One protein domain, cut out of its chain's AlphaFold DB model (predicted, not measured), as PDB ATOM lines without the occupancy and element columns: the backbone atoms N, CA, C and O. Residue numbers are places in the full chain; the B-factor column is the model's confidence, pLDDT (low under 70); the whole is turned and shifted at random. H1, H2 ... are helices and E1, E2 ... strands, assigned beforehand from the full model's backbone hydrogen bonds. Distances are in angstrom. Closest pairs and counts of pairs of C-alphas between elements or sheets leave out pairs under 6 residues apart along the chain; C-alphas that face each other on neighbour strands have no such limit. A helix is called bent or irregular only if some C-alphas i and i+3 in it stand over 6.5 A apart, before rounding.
ATOM      1  N   LEU A   4     -38.696 -20.730 -51.938       96.50
ATOM      2  CA  LEU A   4     -37.444 -21.077 -52.606       96.50
ATOM      3  C   LEU A   4     -36.256 -20.864 -51.664       96.50
ATOM      4  O   LEU A   4     -36.077 -19.774 -51.122       96.50
ATOM      5  N   LEU A   5     -35.439 -21.902 -51.536       97.38
ATOM      6  CA  LEU A   5     -34.106 -21.883 -50.961       97.38
ATOM      7  C   LEU A   5     -33.088 -22.046 -52.082       97.38
ATOM      8  O   LEU A   5     -33.170 -23.001 -52.853       97.38
ATOM      9  N   THR A   6     -32.106 -21.156 -52.148       98.00
ATOM     10  CA  THR A   6     -30.936 -21.345 -53.014       98.00
ATOM     11  C   THR A   6     -29.739 -21.690 -52.149       98.00
ATOM     12  O   THR A   6     -29.464 -20.972 -51.194       98.00
ATOM     13  N   MET A   7     -29.027 -22.764 -52.474       97.75
ATOM     14  CA  MET A   7     -27.809 -23.168 -51.783       97.75
ATOM     15  C   MET A   7     -26.634 -23.198 -52.752       97.75
ATOM     16  O   MET A   7     -26.724 -23.746 -53.855       97.75
ATOM     17  N   LYS A   8     -25.523 -22.609 -52.323       97.88
ATOM     18  CA  LYS A   8     -24.272 -22.568 -53.071       97.88
ATOM     19  C   LYS A   8     -23.154 -23.021 -52.161       97.88
ATOM     20  O   LYS A   8     -23.000 -22.444 -51.093       97.88
ATOM     21  N   LEU A   9     -22.380 -24.012 -52.583       97.50
ATOM     22  CA  LEU A   9     -21.190 -24.458 -51.859       97.50
ATOM     23  C   LEU A   9     -19.975 -24.371 -52.775       97.50
ATOM     24  O   LEU A   9     -20.076 -24.658 -53.966       97.50
ATOM     25  N   ASN A  10     -18.821 -24.011 -52.224       96.56
ATOM     26  CA  ASN A  10     -17.553 -24.081 -52.930       96.56
ATOM     27  C   ASN A  10     -17.125 -25.546 -53.069       96.56
ATOM     28  O   ASN A  10     -17.108 -26.292 -52.089       96.56
ATOM     29  N   ARG A  11     -16.765 -25.963 -54.286       94.88
ATOM     30  CA  ARG A  11     -16.442 -27.366 -54.586       94.88
ATOM     31  C   ARG A  11     -15.184 -27.873 -53.880       94.88
ATOM     32  O   ARG A  11     -15.081 -29.077 -53.662       94.88
ATOM     33  N   THR A  12     -14.270 -26.981 -53.511       94.25
ATOM     34  CA  THR A  12     -12.995 -27.311 -52.865       94.25
ATOM     35  C   THR A  12     -13.119 -27.313 -51.345       94.25
ATOM     36  O   THR A  12     -12.690 -28.262 -50.697       94.25
ATOM     37  N   THR A  13     -13.716 -26.270 -50.763       95.44
ATOM     38  CA  THR A  13     -13.784 -26.114 -49.298       95.44
ATOM     39  C   THR A  13     -15.059 -26.686 -48.690       95.44
ATOM     40  O   THR A  13     -15.089 -26.978 -47.499       95.44
ATOM     41  N   GLY A  14     -16.120 -26.845 -49.486       96.00
ATOM     42  CA  GLY A  14     -17.435 -27.265 -49.007       96.00
ATOM     43  C   GLY A  14     -18.195 -26.157 -48.283       96.00
ATOM     44  O   GLY A  14     -19.332 -26.381 -47.890       96.00
ATOM     45  N   LEU A  15     -17.611 -24.967 -48.130       97.69
ATOM     46  CA  LEU A  15     -18.239 -23.814 -47.491       97.69
ATOM     47  C   LEU A  15     -19.075 -23.023 -48.488       97.69
ATOM     48  O   LEU A  15     -18.725 -22.913 -49.663       97.69
ATOM     49  N   GLY A  16     -20.138 -22.394 -48.012       97.12
ATOM     50  CA  GLY A  16     -20.894 -21.465 -48.829       97.12
ATOM     51  C   GLY A  16     -22.078 -20.866 -48.098       97.12
ATOM     52  O   GLY A  16     -21.982 -20.509 -46.920       97.12
ATOM     53  N   THR A  17     -23.175 -20.690 -48.825       97.75
ATOM     54  CA  THR A  17     -24.347 -19.984 -48.325       97.75
ATOM     55  C   THR A  17     -25.650 -20.662 -48.710       97.75
ATOM     56  O   THR A  17     -25.775 -21.298 -49.762       97.75
ATOM     57  N   LEU A  18     -26.651 -20.465 -47.857       96.44
ATOM     58  CA  LEU A  18     -28.049 -20.663 -48.198       96.44
ATOM     59  C   LEU A  18     -28.788 -19.328 -48.151       96.44
ATOM     60  O   LEU A  18     -28.600 -18.537 -47.232       96.44
ATOM     61  N   THR A  19     -29.653 -19.091 -49.125       97.25
ATOM     62  CA  THR A  19     -30.465 -17.879 -49.217       97.25
ATOM     63  C   THR A  19     -31.931 -18.265 -49.273       97.25
ATOM     64  O   THR A  19     -32.333 -19.074 -50.118       97.25
ATOM     65  N   LEU A  20     -32.735 -17.667 -48.395       92.44
ATOM     66  CA  LEU A  20     -34.183 -17.819 -48.373       92.44
ATOM     67  C   LEU A  20     -34.844 -16.448 -48.211       92.44
ATOM     68  O   LEU A  20     -34.676 -15.764 -47.202       92.44
ATOM     69  N   GLY A  21     -35.589 -16.019 -49.231       88.81
ATOM     70  CA  GLY A  21     -36.096 -14.648 -49.284       88.81
ATOM     71  C   GLY A  21     -34.948 -13.631 -49.275       88.81
ATOM     72  O   GLY A  21     -34.094 -13.661 -50.155       88.81
ATOM     73  N   GLN A  22     -34.938 -12.734 -48.286       90.19
ATOM     74  CA  GLN A  22     -33.906 -11.697 -48.119       90.19
ATOM     75  C   GLN A  22     -32.766 -12.111 -47.174       90.19
ATOM     76  O   GLN A  22     -31.791 -11.377 -47.036       90.19
ATOM     77  N   GLN A  23     -32.872 -13.264 -46.512       93.94
ATOM     78  CA  GLN A  23     -31.884 -13.715 -45.538       93.94
ATOM     79  C   GLN A  23     -30.902 -14.696 -46.175       93.94
ATOM     80  O   GLN A  23     -31.290 -15.571 -46.952       93.94
ATOM     81  N   THR A  24     -29.623 -14.550 -45.832       96.75
ATOM     82  CA  THR A  24     -28.547 -15.445 -46.268       96.75
ATOM     83  C   THR A  24     -27.772 -15.925 -45.050       96.75
ATOM     84  O   THR A  24     -27.288 -15.098 -44.282       96.75
ATOM     85  N   LEU A  25     -27.653 -17.242 -44.887       96.56
ATOM     86  CA  LEU A  25     -26.886 -17.878 -43.816       96.56
ATOM     87  C   LEU A  25     -25.646 -18.544 -44.398       96.56
ATOM     88  O   LEU A  25     -25.626 -18.947 -45.566       96.56
ATOM     89  N   ARG A  26     -24.621 -18.691 -43.563       97.44
ATOM     90  CA  ARG A  26     -23.441 -19.485 -43.903       97.44
ATOM     91  C   ARG A  26     -23.755 -20.959 -43.671       97.44
ATOM     92  O   ARG A  26     -24.390 -21.316 -42.682       97.44
ATOM     93  N   CYS A  27     -23.278 -21.810 -44.564       97.69
ATOM     94  CA  CYS A  27     -23.367 -23.251 -44.395       97.69
ATOM     95  C   CYS A  27     -22.096 -23.940 -44.871       97.69
ATOM     96  O   CYS A  27     -21.256 -23.343 -45.552       97.69
ATOM     97  N   GLY A  28     -21.969 -25.209 -44.512       97.75
ATOM     98  CA  GLY A  28     -20.929 -26.062 -45.051       97.75
ATOM     99  C   GLY A  28     -21.435 -27.472 -45.287       97.75
ATOM    100  O   GLY A  28     -22.259 -27.987 -44.540       97.75
ATOM    101  N   GLY A  29     -20.978 -28.072 -46.373       96.94
ATOM    102  CA  GLY A  29     -21.260 -29.446 -46.753       96.94
ATOM    103  C   GLY A  29     -19.971 -30.176 -47.096       96.94
ATOM    104  O   GLY A  29     -18.865 -29.675 -46.889       96.94
ATOM    105  N   LYS A  30     -20.100 -31.392 -47.618       95.94
ATOM    106  CA  LYS A  30     -18.956 -32.212 -48.008       95.94
ATOM    107  C   LYS A  30     -18.497 -31.821 -49.418       95.94
ATOM    108  O   LYS A  30     -19.287 -31.963 -50.356       95.94
ATOM    109  N   PRO A  31     -17.240 -31.376 -49.606       95.06
ATOM    110  CA  PRO A  31     -16.687 -31.088 -50.928       95.06
ATOM    111  C   PRO A  31     -16.876 -32.266 -51.892       95.06
ATOM    112  O   PRO A  31     -16.606 -33.416 -51.541       95.06
ATOM    113  N   GLY A  32     -17.370 -31.990 -53.101       90.94
ATOM    114  CA  GLY A  32     -17.555 -33.001 -54.149       90.94
ATOM    115  C   GLY A  32     -18.663 -34.034 -53.896       90.94
ATOM    116  O   GLY A  32     -18.806 -34.967 -54.684       90.94
ATOM    117  N   PHE A  33     -19.461 -33.893 -52.835       94.75
ATOM    118  CA  PHE A  33     -20.609 -34.768 -52.610       94.75
ATOM    119  C   PHE A  33     -21.706 -34.514 -53.651       94.75
ATOM    120  O   PHE A  33     -22.029 -33.375 -53.981       94.75
ATOM    121  N   ASP A  34     -22.305 -35.582 -54.172       94.12
ATOM    122  CA  ASP A  34     -23.372 -35.465 -55.166       94.12
ATOM    123  C   ASP A  34     -24.698 -35.072 -54.499       94.12
ATOM    124  O   ASP A  34     -25.513 -35.919 -54.116       94.12
ATOM    125  N   TYR A  35     -24.845 -33.772 -54.247       95.94
ATOM    126  CA  TYR A  35     -26.075 -33.159 -53.766       95.94
ATOM    127  C   TYR A  35     -27.047 -32.952 -54.931       95.94
ATOM    128  O   TYR A  35     -26.640 -32.474 -55.992       95.94
ATOM    129  N   PRO A  36     -28.343 -33.243 -54.744       96.31
ATOM    130  CA  PRO A  36     -29.313 -33.100 -55.813       96.31
ATOM    131  C   PRO A  36     -29.529 -31.616 -56.137       96.31
ATOM    132  O   PRO A  36     -29.766 -30.799 -55.246       96.31
ATOM    133  N   ALA A  37     -29.460 -31.276 -57.424       96.88
ATOM    134  CA  ALA A  37     -29.517 -29.892 -57.898       96.88
ATOM    135  C   ALA A  37     -30.866 -29.204 -57.630       96.88
ATOM    136  O   ALA A  37     -30.913 -27.989 -57.454       96.88
ATOM    137  N   ASP A  38     -31.964 -29.962 -57.592       97.56
ATOM    138  CA  ASP A  38     -33.306 -29.434 -57.351       97.56
ATOM    139  C   ASP A  38     -34.152 -30.462 -56.604       97.56
ATOM    140  O   ASP A  38     -34.326 -31.597 -57.050       97.56
ATOM    141  N   THR A  39     -34.650 -30.080 -55.435       97.00
ATOM    142  CA  THR A  39     -35.441 -30.951 -54.561       97.00
ATOM    143  C   THR A  39     -36.448 -30.145 -53.768       97.00
ATOM    144  O   THR A  39     -36.509 -28.919 -53.833       97.00
ATOM    145  N   THR A  40     -37.284 -30.827 -52.995       97.19
ATOM    146  CA  THR A  40     -38.218 -30.172 -52.088       97.19
ATOM    147  C   THR A  40     -38.255 -30.902 -50.759       97.19
ATOM    148  O   THR A  40     -38.351 -32.125 -50.735       97.19
ATOM    149  N   ILE A  41     -38.234 -30.131 -49.678       96.75
ATOM    150  CA  ILE A  41     -38.476 -30.590 -48.309       96.75
ATOM    151  C   ILE A  41     -39.773 -29.976 -47.773       96.75
ATOM    152  O   ILE A  41     -40.262 -28.952 -48.265       96.75
ATOM    153  N   ASN A  42     -40.343 -30.606 -46.757       96.88
ATOM    154  CA  ASN A  42     -41.598 -30.234 -46.121       96.88
ATOM    155  C   ASN A  42     -41.401 -30.006 -44.620       96.88
ATOM    156  O   ASN A  42     -40.412 -30.419 -44.021       96.88
ATOM    157  N   ALA A  43     -42.402 -29.410 -43.973       95.94
ATOM    158  CA  ALA A  43     -42.382 -29.197 -42.526       95.94
ATOM    159  C   ALA A  43     -42.275 -30.506 -41.715       95.94
ATOM    160  O   ALA A  43     -41.795 -30.486 -40.583       95.94
ATOM    161  N   SER A  44     -42.707 -31.636 -42.291       96.56
ATOM    162  CA  SER A  44     -42.599 -32.989 -41.722       96.56
ATOM    163  C   SER A  44     -41.181 -33.571 -41.760       96.56
ATOM    164  O   SER A  44     -40.902 -34.584 -41.112       96.56
ATOM    165  N   ASP A  45     -40.277 -32.958 -42.525       97.12
ATOM    166  CA  ASP A  45     -38.879 -33.384 -42.611       97.12
ATOM    167  C   ASP A  45     -38.040 -32.850 -41.447       97.12
ATOM    168  O   ASP A  45     -36.936 -33.332 -41.207       97.12
ATOM    169  N   ARG A  46     -38.605 -31.936 -40.653       97.38
ATOM    170  CA  ARG A  46     -38.083 -31.532 -39.348       97.38
ATOM    171  C   ARG A  46     -38.122 -32.700 -38.366       97.38
ATOM    172  O   ARG A  46     -39.193 -33.234 -38.079       97.38
ATOM    173  N   LYS A  47     -36.961 -33.091 -37.848       96.88
ATOM    174  CA  LYS A  47     -36.799 -34.222 -36.921       96.88
ATOM    175  C   LYS A  47     -36.423 -33.803 -35.497       96.88
ATOM    176  O   LYS A  47     -36.257 -34.668 -34.646       96.88
ATOM    177  N   GLY A  48     -36.313 -32.504 -35.219       95.12
ATOM    178  CA  GLY A  48     -35.858 -31.999 -33.925       95.12
ATOM    179  C   GLY A  48     -34.391 -32.339 -33.713       95.12
ATOM    180  O   GLY A  48     -33.544 -31.874 -34.465       95.12
ATOM    181  N   THR A  49     -34.089 -33.171 -32.723       95.94
ATOM    182  CA  THR A  49     -32.723 -33.641 -32.472       95.94
ATOM    183  C   THR A  49     -32.575 -35.082 -32.936       95.94
ATOM    184  O   THR A  49     -33.300 -35.964 -32.477       95.94
ATOM    185  N   VAL A  50     -31.609 -35.335 -33.820       94.94
ATOM    186  CA  VAL A  50     -31.285 -36.684 -34.307       94.94
ATOM    187  C   VAL A  50     -29.923 -37.100 -33.768       94.94
ATOM    188  O   VAL A  50     -28.967 -36.334 -33.836       94.94
ATOM    189  N   LYS A  51     -29.809 -38.330 -33.260       92.75
ATOM    190  CA  LYS A  51     -28.514 -38.923 -32.907       92.75
ATOM    191  C   LYS A  51     -28.015 -39.801 -34.057       92.75
ATOM    192  O   LYS A  51     -28.633 -40.822 -34.362       92.75
ATOM    193  N   SER A  52     -26.905 -39.418 -34.684       88.88
ATOM    194  CA  SER A  52     -26.214 -40.264 -35.657       88.88
ATOM    195  C   SER A  52     -25.491 -41.392 -34.930       88.88
ATOM    196  O   SER A  52     -24.672 -41.136 -34.052       88.88
ATOM    197  N   ARG A  53     -25.785 -42.645 -35.294       87.12
ATOM    198  CA  ARG A  53     -25.071 -43.817 -34.759       87.12
ATOM    199  C   ARG A  53     -23.715 -44.020 -35.427       87.12
ATOM    200  O   ARG A  53     -22.792 -44.473 -34.771       87.12
ATOM    201  N   GLU A  54     -23.612 -43.689 -36.713       86.12
ATOM    202  CA  GLU A  54     -22.386 -43.857 -37.502       86.12
ATOM    203  C   GLU A  54     -21.269 -42.925 -37.023       86.12
ATOM    204  O   GLU A  54     -20.113 -43.326 -36.968       86.12
ATOM    205  N   TYR A  55     -21.631 -41.700 -36.633       86.88
ATOM    206  CA  TYR A  55     -20.676 -40.663 -36.231       86.88
ATOM    207  C   TYR A  55     -20.728 -40.332 -34.732       86.88
ATOM    208  O   TYR A  55     -20.098 -39.368 -34.317       86.88
ATOM    209  N   ASP A  56     -21.521 -41.077 -33.945       90.38
ATOM    210  CA  ASP A  56     -21.853 -40.801 -32.531       90.38
ATOM    211  C   ASP A  56     -22.076 -39.305 -32.234       90.38
ATOM    212  O   ASP A  56     -21.583 -38.738 -31.261       90.38
ATOM    213  N   ALA A  57     -22.824 -38.647 -33.119       88.56
ATOM    214  CA  ALA A  57     -23.017 -37.204 -33.106       88.56
ATOM    215  C   ALA A  57     -24.475 -36.850 -32.812       88.56
ATOM    216  O   ALA A  57     -25.404 -37.414 -33.401       88.56
ATOM    217  N   THR A  58     -24.682 -35.879 -31.926       94.62
ATOM    218  CA  THR A  58     -25.988 -35.247 -31.724       94.62
ATOM    219  C   THR A  58     -26.148 -34.130 -32.745       94.62
ATOM    220  O   THR A  58     -25.286 -33.265 -32.847       94.62
ATOM    221  N   MET A  59     -27.252 -34.151 -33.489       94.88
ATOM    222  CA  MET A  59     -27.583 -33.191 -34.542       94.88
ATOM    223  C   MET A  59     -28.853 -32.425 -34.136       94.88
ATOM    224  O   MET A  59     -29.962 -32.896 -34.414       94.88
ATOM    225  N   PRO A  60     -28.725 -31.292 -33.421       97.56
ATOM    226  CA  PRO A  60     -29.849 -30.420 -33.091       97.56
ATOM    227  C   PRO A  60     -30.442 -29.770 -34.343       97.56
ATOM    228  O   PRO A  60     -29.746 -29.566 -35.342       97.56
ATOM    229  N   TYR A  61     -31.728 -29.417 -34.272       97.94
ATOM    230  CA  TYR A  61     -32.456 -28.730 -35.348       97.94
ATOM    231  C   TYR A  61     -32.352 -29.442 -36.711       97.94
ATOM    232  O   TYR A  61     -32.295 -28.817 -37.768       97.94
ATOM    233  N   ALA A  62     -32.340 -30.774 -36.680       97.69
ATOM    234  CA  ALA A  62     -32.164 -31.624 -37.839       97.69
ATOM    235  C   ALA A  62     -33.370 -31.556 -38.786       97.69
ATOM    236  O   ALA A  62     -34.516 -31.820 -38.402       97.69
ATOM    237  N   VAL A  63     -33.098 -31.281 -40.058       98.06
ATOM    238  CA  VAL A  63     -34.063 -31.340 -41.161       98.06
ATOM    239  C   VAL A  63     -33.570 -32.344 -42.187       98.06
ATOM    240  O   VAL A  63     -32.497 -32.170 -42.760       98.06
ATOM    241  N   LEU A  64     -34.348 -33.398 -42.425       97.69
ATOM    242  CA  LEU A  64     -33.992 -34.423 -43.396       97.69
ATOM    243  C   LEU A  64     -34.080 -33.866 -44.818       97.69
ATOM    244  O   LEU A  64     -35.097 -33.299 -45.205       97.69
ATOM    245  N   TRP A  65     -33.031 -34.076 -45.610       97.00
ATOM    246  CA  TRP A  65     -33.001 -33.659 -47.008       97.00
ATOM    247  C   TRP A  65     -32.934 -34.845 -47.964       97.00
ATOM    248  O   TRP A  65     -33.815 -35.012 -48.805       97.00
ATOM    249  N   ILE A  66     -31.923 -35.705 -47.810       95.19
ATOM    250  CA  ILE A  66     -31.730 -36.873 -48.677       95.19
ATOM    251  C   ILE A  66     -31.985 -38.127 -47.848       95.19
ATOM    252  O   ILE A  66     -31.064 -38.716 -47.285       95.19
ATOM    253  N   GLY A  67     -33.261 -38.521 -47.774       90.19
ATOM    254  CA  GLY A  67     -33.760 -39.624 -46.943       90.19
ATOM    255  C   GLY A  67     -32.959 -40.916 -47.065       90.19
ATOM    256  O   GLY A  67     -32.501 -41.459 -46.066       90.19
ATOM    257  N   GLN A  68     -32.720 -41.359 -48.299       89.19
ATOM    258  CA  GLN A  68     -31.999 -42.603 -48.591       89.19
ATOM    259  C   GLN A  68     -30.532 -42.592 -48.137       89.19
ATOM    260  O   GLN A  68     -29.933 -43.652 -47.992       89.19
ATOM    261  N   ARG A  69     -29.945 -41.405 -47.932       89.62
ATOM    262  CA  ARG A  69     -28.530 -41.226 -47.571       89.62
ATOM    263  C   ARG A  69     -28.348 -40.668 -46.161       89.62
ATOM    264  O   ARG A  69     -27.221 -40.383 -45.780       89.62
ATOM    265  N   GLY A  70     -29.437 -40.461 -45.413       92.69
ATOM    266  CA  GLY A  70     -29.383 -39.876 -44.075       92.69
ATOM    267  C   GLY A  70     -28.734 -38.489 -44.040       92.69
ATOM    268  O   GLY A  70     -28.041 -38.176 -43.079       92.69
ATOM    269  N   VAL A  71     -28.921 -37.672 -45.081       95.50
ATOM    270  CA  VAL A  71     -28.351 -36.315 -45.144       95.50
ATOM    271  C   VAL A  71     -29.325 -35.322 -44.535       95.50
ATOM    272  O   VAL A  71     -30.468 -35.213 -44.991       95.50
ATOM    273  N   TYR A  72     -28.843 -34.574 -43.546       97.38
ATOM    274  CA  TYR A  72     -29.607 -33.565 -42.821       97.38
ATOM    275  C   TYR A  72     -28.978 -32.181 -42.967       97.38
ATOM    276  O   TYR A  72     -27.762 -32.060 -43.100       97.38
ATOM    277  N   PHE A  73     -29.802 -31.141 -42.868       97.94
ATOM    278  CA  PHE A  73     -29.356 -29.846 -42.357       97.94
ATOM    279  C   PHE A  73     -29.392 -29.912 -40.833       97.94
ATOM    280  O   PHE A  73     -30.403 -30.369 -40.300       97.94
ATOM    281  N   HIS A  74     -28.342 -29.493 -40.134       97.88
ATOM    282  CA  HIS A  74     -28.350 -29.458 -38.670       97.88
ATOM    283  C   HIS A  74     -27.324 -28.480 -38.101       97.88
ATOM    284  O   HIS A  74     -26.416 -28.020 -38.796       97.88
ATOM    285  N   GLU A  75     -27.475 -28.191 -36.814       97.75
ATOM    286  CA  GLU A  75     -26.524 -27.376 -36.069       97.75
ATOM    287  C   GLU A  75     -25.183 -28.094 -35.897       97.75
ATOM    288  O   GLU A  75     -25.143 -29.287 -35.574       97.75
ATOM    289  N   TRP A  76     -24.089 -27.359 -36.091       96.88
ATOM    290  CA  TRP A  76     -22.742 -27.810 -35.766       96.88
ATOM    291  C   TRP A  76     -21.848 -26.627 -35.350       96.88
ATOM    292  O   TRP A  76     -22.029 -25.524 -35.868       96.88
ATOM    293  N   PRO A  77     -20.859 -26.813 -34.449       95.00
ATOM    294  CA  PRO A  77     -19.991 -25.719 -33.996       95.00
ATOM    295  C   PRO A  77     -19.106 -25.100 -35.089       95.00
ATOM    296  O   PRO A  77     -18.595 -23.997 -34.913       95.00
ATOM    297  N   ASN A  78     -18.894 -25.812 -36.196       94.19
ATOM    298  CA  ASN A  78     -18.128 -25.353 -37.353       94.19
ATOM    299  C   ASN A  78     -18.818 -25.771 -38.660       94.19
ATOM    300  O   ASN A  78     -19.768 -26.552 -38.652       94.19
ATOM    301  N   LEU A  79     -18.377 -25.216 -39.787       94.81
ATOM    302  CA  LEU A  79     -19.008 -25.474 -41.087       94.81
ATOM    303  C   LEU A  79     -18.245 -26.525 -41.899       94.81
ATOM    304  O   LEU A  79     -18.797 -27.143 -42.803       94.81
ATOM    305  N   GLU A  80     -16.978 -26.736 -41.580       91.25
ATOM    306  CA  GLU A  80     -16.106 -27.670 -42.267       91.25
ATOM    307  C   GLU A  80     -16.413 -29.138 -41.907       91.25
ATOM    308  O   GLU A  80     -17.152 -29.456 -40.976       91.25
ATOM    309  N   ALA A  81     -15.796 -30.052 -42.661       82.12
ATOM    310  CA  ALA A  81     -15.654 -31.467 -42.307       82.12
ATOM    311  C   ALA A  81     -16.954 -32.273 -42.099       82.12
ATOM    312  O   ALA A  81     -16.950 -33.277 -41.387       82.12
ATOM    313  N   SER A  82     -18.058 -31.908 -42.754       86.44
ATOM    314  CA  SER A  82     -19.235 -32.787 -42.780       86.44
ATOM    315  C   SER A  82     -18.972 -34.076 -43.584       86.44
ATOM    316  O   SER A  82     -18.224 -34.094 -44.567       86.44
ATOM    317  N   SER A  83     -19.660 -35.159 -43.222       89.81
ATOM    318  CA  SER A  83     -19.642 -36.423 -43.981       89.81
ATOM    319  C   SER A  83     -20.656 -36.462 -45.134       89.81
ATOM    320  O   SER A  83     -20.709 -37.436 -45.888       89.81
ATOM    321  N   GLY A  84     -21.443 -35.396 -45.302       92.62
ATOM    322  CA  GLY A  84     -22.518 -35.296 -46.288       92.62
ATOM    323  C   GLY A  84     -23.658 -34.389 -45.831       92.62
ATOM    324  O   GLY A  84     -24.319 -33.794 -46.675       92.62
ATOM    325  N   CYS A  85     -23.867 -34.233 -44.523       96.50
ATOM    326  CA  CYS A  85     -24.805 -33.256 -43.966       96.50
ATOM    327  C   CYS A  85     -24.456 -31.816 -44.358       96.50
ATOM    328  O   CYS A  85     -23.352 -31.527 -44.812       96.50
ATOM    329  N   ILE A  86     -25.417 -30.919 -44.172       97.88
ATOM    330  CA  ILE A  86     -25.212 -29.482 -44.289       97.88
ATOM    331  C   ILE A  86     -25.180 -28.897 -42.879       97.88
ATOM    332  O   ILE A  86     -26.196 -28.864 -42.182       97.88
ATOM    333  N   HIS A  87     -24.005 -28.446 -42.462       97.94
ATOM    334  CA  HIS A  87     -23.799 -27.761 -41.199       97.94
ATOM    335  C   HIS A  87     -24.299 -26.322 -41.285       97.94
ATOM    336  O   HIS A  87     -24.032 -25.606 -42.256       97.94
ATOM    337  N   LEU A  88     -24.994 -25.913 -40.231       97.88
ATOM    338  CA  LEU A  88     -25.400 -24.546 -39.939       97.88
ATOM    339  C   LEU A  88     -24.814 -24.158 -38.582       97.88
ATOM    340  O   LEU A  88     -24.730 -24.996 -37.683       97.88
ATOM    341  N   LEU A  89     -24.415 -22.896 -38.432       97.88
ATOM    342  CA  LEU A  89     -23.883 -22.416 -37.159       97.88
ATOM    343  C   LEU A  89     -24.973 -22.389 -36.071       97.88
ATOM    344  O   LEU A  89     -26.170 -22.346 -36.392       97.88
ATOM    345  N   PRO A  90     -24.578 -22.376 -34.784       97.00
ATOM    346  CA  PRO A  90     -25.520 -22.199 -33.691       97.00
ATOM    347  C   PRO A  90     -26.383 -20.946 -33.867       97.00
ATOM    348  O   PRO A  90     -25.888 -19.890 -34.263       97.00
ATOM    349  N   GLY A  91     -27.685 -21.067 -33.607       95.44
ATOM    350  CA  GLY A  91     -28.676 -20.002 -33.826       95.44
ATOM    351  C   GLY A  91     -29.174 -19.875 -35.276       95.44
ATOM    352  O   GLY A  91     -30.383 -19.748 -35.497       95.44
ATOM    353  N   ASP A  92     -28.291 -20.006 -36.272       96.69
ATOM    354  CA  ASP A  92     -28.679 -20.081 -37.693       96.69
ATOM    355  C   ASP A  92     -29.485 -21.359 -37.960       96.69
ATOM    356  O   ASP A  92     -30.529 -21.322 -38.615       96.69
ATOM    357  N   ALA A  93     -29.040 -22.484 -37.393       97.12
ATOM    358  CA  ALA A  93     -29.736 -23.764 -37.474       97.12
ATOM    359  C   ALA A  93     -31.147 -23.703 -36.874       97.12
ATOM    360  O   ALA A  93     -32.111 -24.172 -37.484       97.12
ATOM    361  N   GLN A  94     -31.281 -23.071 -35.706       96.69
ATOM    362  CA  GLN A  94     -32.570 -22.865 -35.055       96.69
ATOM    363  C   GLN A  94     -33.485 -21.985 -35.911       96.69
ATOM    364  O   GLN A  94     -34.631 -22.354 -36.167       96.69
ATOM    365  N   THR A  95     -32.975 -20.860 -36.419       95.31
ATOM    366  CA  THR A  95     -33.733 -19.945 -37.288       95.31
ATOM    367  C   THR A  95     -34.226 -20.666 -38.541       95.31
ATOM    368  O   THR A  95     -35.414 -20.614 -38.875       95.31
ATOM    369  N   PHE A  96     -33.335 -21.409 -39.198       95.56
ATOM    370  CA  PHE A  96     -33.660 -22.240 -40.348       95.56
ATOM    371  C   PHE A  96     -34.783 -23.241 -40.029       95.56
ATOM    372  O   PHE A  96     -35.782 -23.327 -40.745       95.56
ATOM    373  N   TYR A  97     -34.663 -23.967 -38.922       97.06
ATOM    374  CA  TYR A  97     -35.613 -25.003 -38.525       97.06
ATOM    375  C   TYR A  97     -36.984 -24.451 -38.108       97.06
ATOM    376  O   TYR A  97     -38.030 -24.960 -38.531       97.06
ATOM    377  N   GLU A  98     -36.993 -23.429 -37.254       95.50
ATOM    378  CA  GLU A  98     -38.200 -22.920 -36.603       95.50
ATOM    379  C   GLU A  98     -38.969 -21.938 -37.478       95.50
ATOM    380  O   GLU A  98     -40.197 -21.922 -37.424       95.50
ATOM    381  N   GLN A  99     -38.275 -21.140 -38.291       93.56
ATOM    382  CA  GLN A  99     -38.908 -20.080 -39.075       93.56
ATOM    383  C   GLN A  99     -39.064 -20.485 -40.538       93.56
ATOM    384  O   GLN A  99     -40.125 -20.274 -41.133       93.56
ATOM    385  N   TRP A 100     -38.027 -21.083 -41.131       92.50
ATOM    386  CA  TRP A 100     -38.012 -21.331 -42.571       92.50
ATOM    387  C   TRP A 100     -38.654 -22.666 -42.915       92.50
ATOM    388  O   TRP A 100     -39.561 -22.697 -43.745       92.50
ATOM    389  N   ILE A 101     -38.278 -23.766 -42.262       95.56
ATOM    390  CA  ILE A 101     -38.807 -25.103 -42.598       95.56
ATOM    391  C   ILE A 101     -40.166 -25.370 -41.920       95.56
ATOM    392  O   ILE A 101     -40.471 -26.445 -41.418       95.56
ATOM    393  N   THR A 102     -41.049 -24.374 -41.931       95.19
ATOM    394  CA  THR A 102     -42.435 -24.462 -41.434       95.19
ATOM    395  C   THR A 102     -43.437 -24.827 -42.529       95.19
ATOM    396  O   THR A 102     -44.606 -25.093 -42.253       95.19
ATOM    397  N   ARG A 103     -42.990 -24.864 -43.788       94.12
ATOM    398  CA  ARG A 103     -43.798 -25.143 -44.982       94.12
ATOM    399  C   ARG A 103     -42.943 -25.733 -46.103       94.12
ATOM    400  O   ARG A 103     -41.721 -25.817 -45.998       94.12
ATOM    401  N   LYS A 104     -43.603 -26.141 -47.191       96.69
ATOM    402  CA  LYS A 104     -42.962 -26.702 -48.386       96.69
ATOM    403  C   LYS A 104     -41.886 -25.751 -48.932       96.69
ATOM    404  O   LYS A 104     -42.192 -24.608 -49.279       96.69
ATOM    405  N   THR A 105     -40.654 -26.244 -49.025       97.25
ATOM    406  CA  THR A 105     -39.460 -25.485 -49.419       97.25
ATOM    407  C   THR A 105     -38.745 -26.204 -50.552       97.25
ATOM    408  O   THR A 105     -38.260 -27.318 -50.369       97.25
ATOM    409  N   ARG A 106     -38.681 -25.575 -51.726       97.56
ATOM    410  CA  ARG A 106     -37.865 -26.042 -52.850       97.56
ATOM    411  C   ARG A 106     -36.422 -25.612 -52.619       97.56
ATOM    412  O   ARG A 106     -36.192 -24.442 -52.339       97.56
ATOM    413  N   ILE A 107     -35.482 -26.534 -52.754       97.56
ATOM    414  CA  ILE A 107     -34.047 -26.289 -52.628       97.56
ATOM    415  C   ILE A 107     -33.435 -26.399 -54.016       97.56
ATOM    416  O   ILE A 107     -33.507 -27.460 -54.630       97.56
ATOM    417  N   VAL A 108     -32.813 -25.317 -54.476       98.25
ATOM    418  CA  VAL A 108     -31.985 -25.296 -55.682       98.25
ATOM    419  C   VAL A 108     -30.529 -25.210 -55.249       98.25
ATOM    420  O   VAL A 108     -30.116 -24.235 -54.620       98.25
ATOM    421  N   PHE A 109     -29.763 -26.245 -55.564       97.81
ATOM    422  CA  PHE A 109     -28.365 -26.385 -55.193       97.81
ATOM    423  C   PHE A 109     -27.446 -26.164 -56.396       97.81
ATOM    424  O   PHE A 109     -27.733 -26.601 -57.511       97.81
ATOM    425  N   SER A 110     -26.301 -25.526 -56.159       97.56
ATOM    426  CA  SER A 110     -25.225 -25.434 -57.144       97.56
ATOM    427  C   SER A 110     -23.849 -25.416 -56.487       97.56
ATOM    428  O   SER A 110     -23.667 -24.913 -55.377       97.56
ATOM    429  N   TRP A 111     -22.865 -25.946 -57.207       96.88
ATOM    430  CA  TRP A 111     -21.456 -25.785 -56.866       96.88
ATOM    431  C   TRP A 111     -20.931 -24.446 -57.395       96.88
ATOM    432  O   TRP A 111     -21.270 -24.037 -58.507       96.88
ATOM    433  N   THR A 112     -20.065 -23.798 -56.622       94.69
ATOM    434  CA  THR A 112     -19.230 -22.677 -57.061       94.69
ATOM    435  C   THR A 112     -17.772 -23.121 -57.137       94.69
ATOM    436  O   THR A 112     -17.350 -24.015 -56.396       94.69
TER     437      THR A 112
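What this domain is: This is residues 4 to 112 of the 113 residues of the protein "YkuD domain-containing protein" of Streblomastix strix (UniProt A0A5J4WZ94). Picture one nine-stranded sheet, strongly twisted and curled like part of a barrel, that folds back on itself so that E4, E9, E1 and E2 make one leaf, E8, E7, E6 and E5 the other, and E3 the hinge between them. The single helix H1 sits in the curl of this sheet, while the E5 and E6 hairpin bends away from the rest. The printed part has 109 residues, with the order E1 E2 E3 E4 E5 E6 E7 E8 H1 E9 along the chain, and it is mostly strand. The mixed sheet runs E4, E9, E1, E2, E3, E8, E7, E6, E5. The whole is compact, with a radius of gyration of the C-alphas of 12.3 A, and rounded, with spans of 31 by 31 by 26 A.

How they stand to each other: Begin in the sheet with E1, residues 4 to 10, E2, residues 15 to 20, and E3, residues 23 to 28, which form a meander, each strand the antiparallel neighbour of the one before. E1 and E2 are a hairpin; look for N 8 and O 17, 2.9 A apart, and N 10 and O 15, 2.8 A. E2 and E3 are a hairpin too, with N 25 and O 18 at 2.8 A. On the other side of E1 is its parallel neighbour E9, residues 105 to 112, at 22 degrees between their directions, with N 7 and O 108 at 2.8 A. Beside E9 is the antiparallel edge strand E4, residues 38 to 41, with N 107 and O 39 at 2.8 A. Past E3 comes E8, residues 86 to 88, antiparallel to it, with N 87 and O 28 at 2.8 A. E8 is parallel to E7, residues 71 to 75, at 11 degrees, with N 86 and O 72 at 2.8 A. E7 is antiparallel to E6, residues 57 to 66, with N 73 and O 63 at 2.9 A, and E6 is antiparallel to the other edge strand, E5, residues 46 to 52, with N 59 and O 50 at 2.8 A. E5, E6 and E7 make a second meander. E6 bends by 99 degrees at residue 61, and its pairing is staggered: residues 57 to 63 pair with E5 and 63 to 66 with E7. The sheet is a folded sheet, bent back into two leaves that face each other; E4 and E6 have their closest C-alphas at Ile 41 and Trp 65, 6.4 A apart. The edge strands E4 and E5 are apart. H1, residues 92 to 100, is on the sheet, which curls round it; its closest C-alphas to E7 are those of Ala 93 and Glu 75, 5.0 A, and to E6 those of Tyr 97 and Tyr 61, 5.8 A. Every O i to N i+4 pair of H1 is within hydrogen-bond range.

Where its parts are: Find C-alpha 4 at (-37.444, -21.077, -52.606); from there E1 runs 20.1 A to C-alpha 10. E2 then covers 17.1 A, E3 16.5 A, E4 10.5 A and E5 15.2 A. E6, the longest strand by residues, runs 17.8 A from C-alpha 57 at (-23.017, -37.204, -33.106). E7 spans 12.9 A, E8 6.6 A and H1 10.6 A. E9 covers 21.8 A and ends at C-alpha 112, (-19.230, -22.677, -57.061).

The domain as a whole: Look for the two C-alphas farthest apart at Gln 22 and Arg 53, 35.9 A. The printed part has no cut. No link is long; those from E3 to E4 and from E7 to E8, of 9 and 10 residues, are short, and the others are tight. The mean pLDDT of the printed part is 95.2, and no printed residue is under 70.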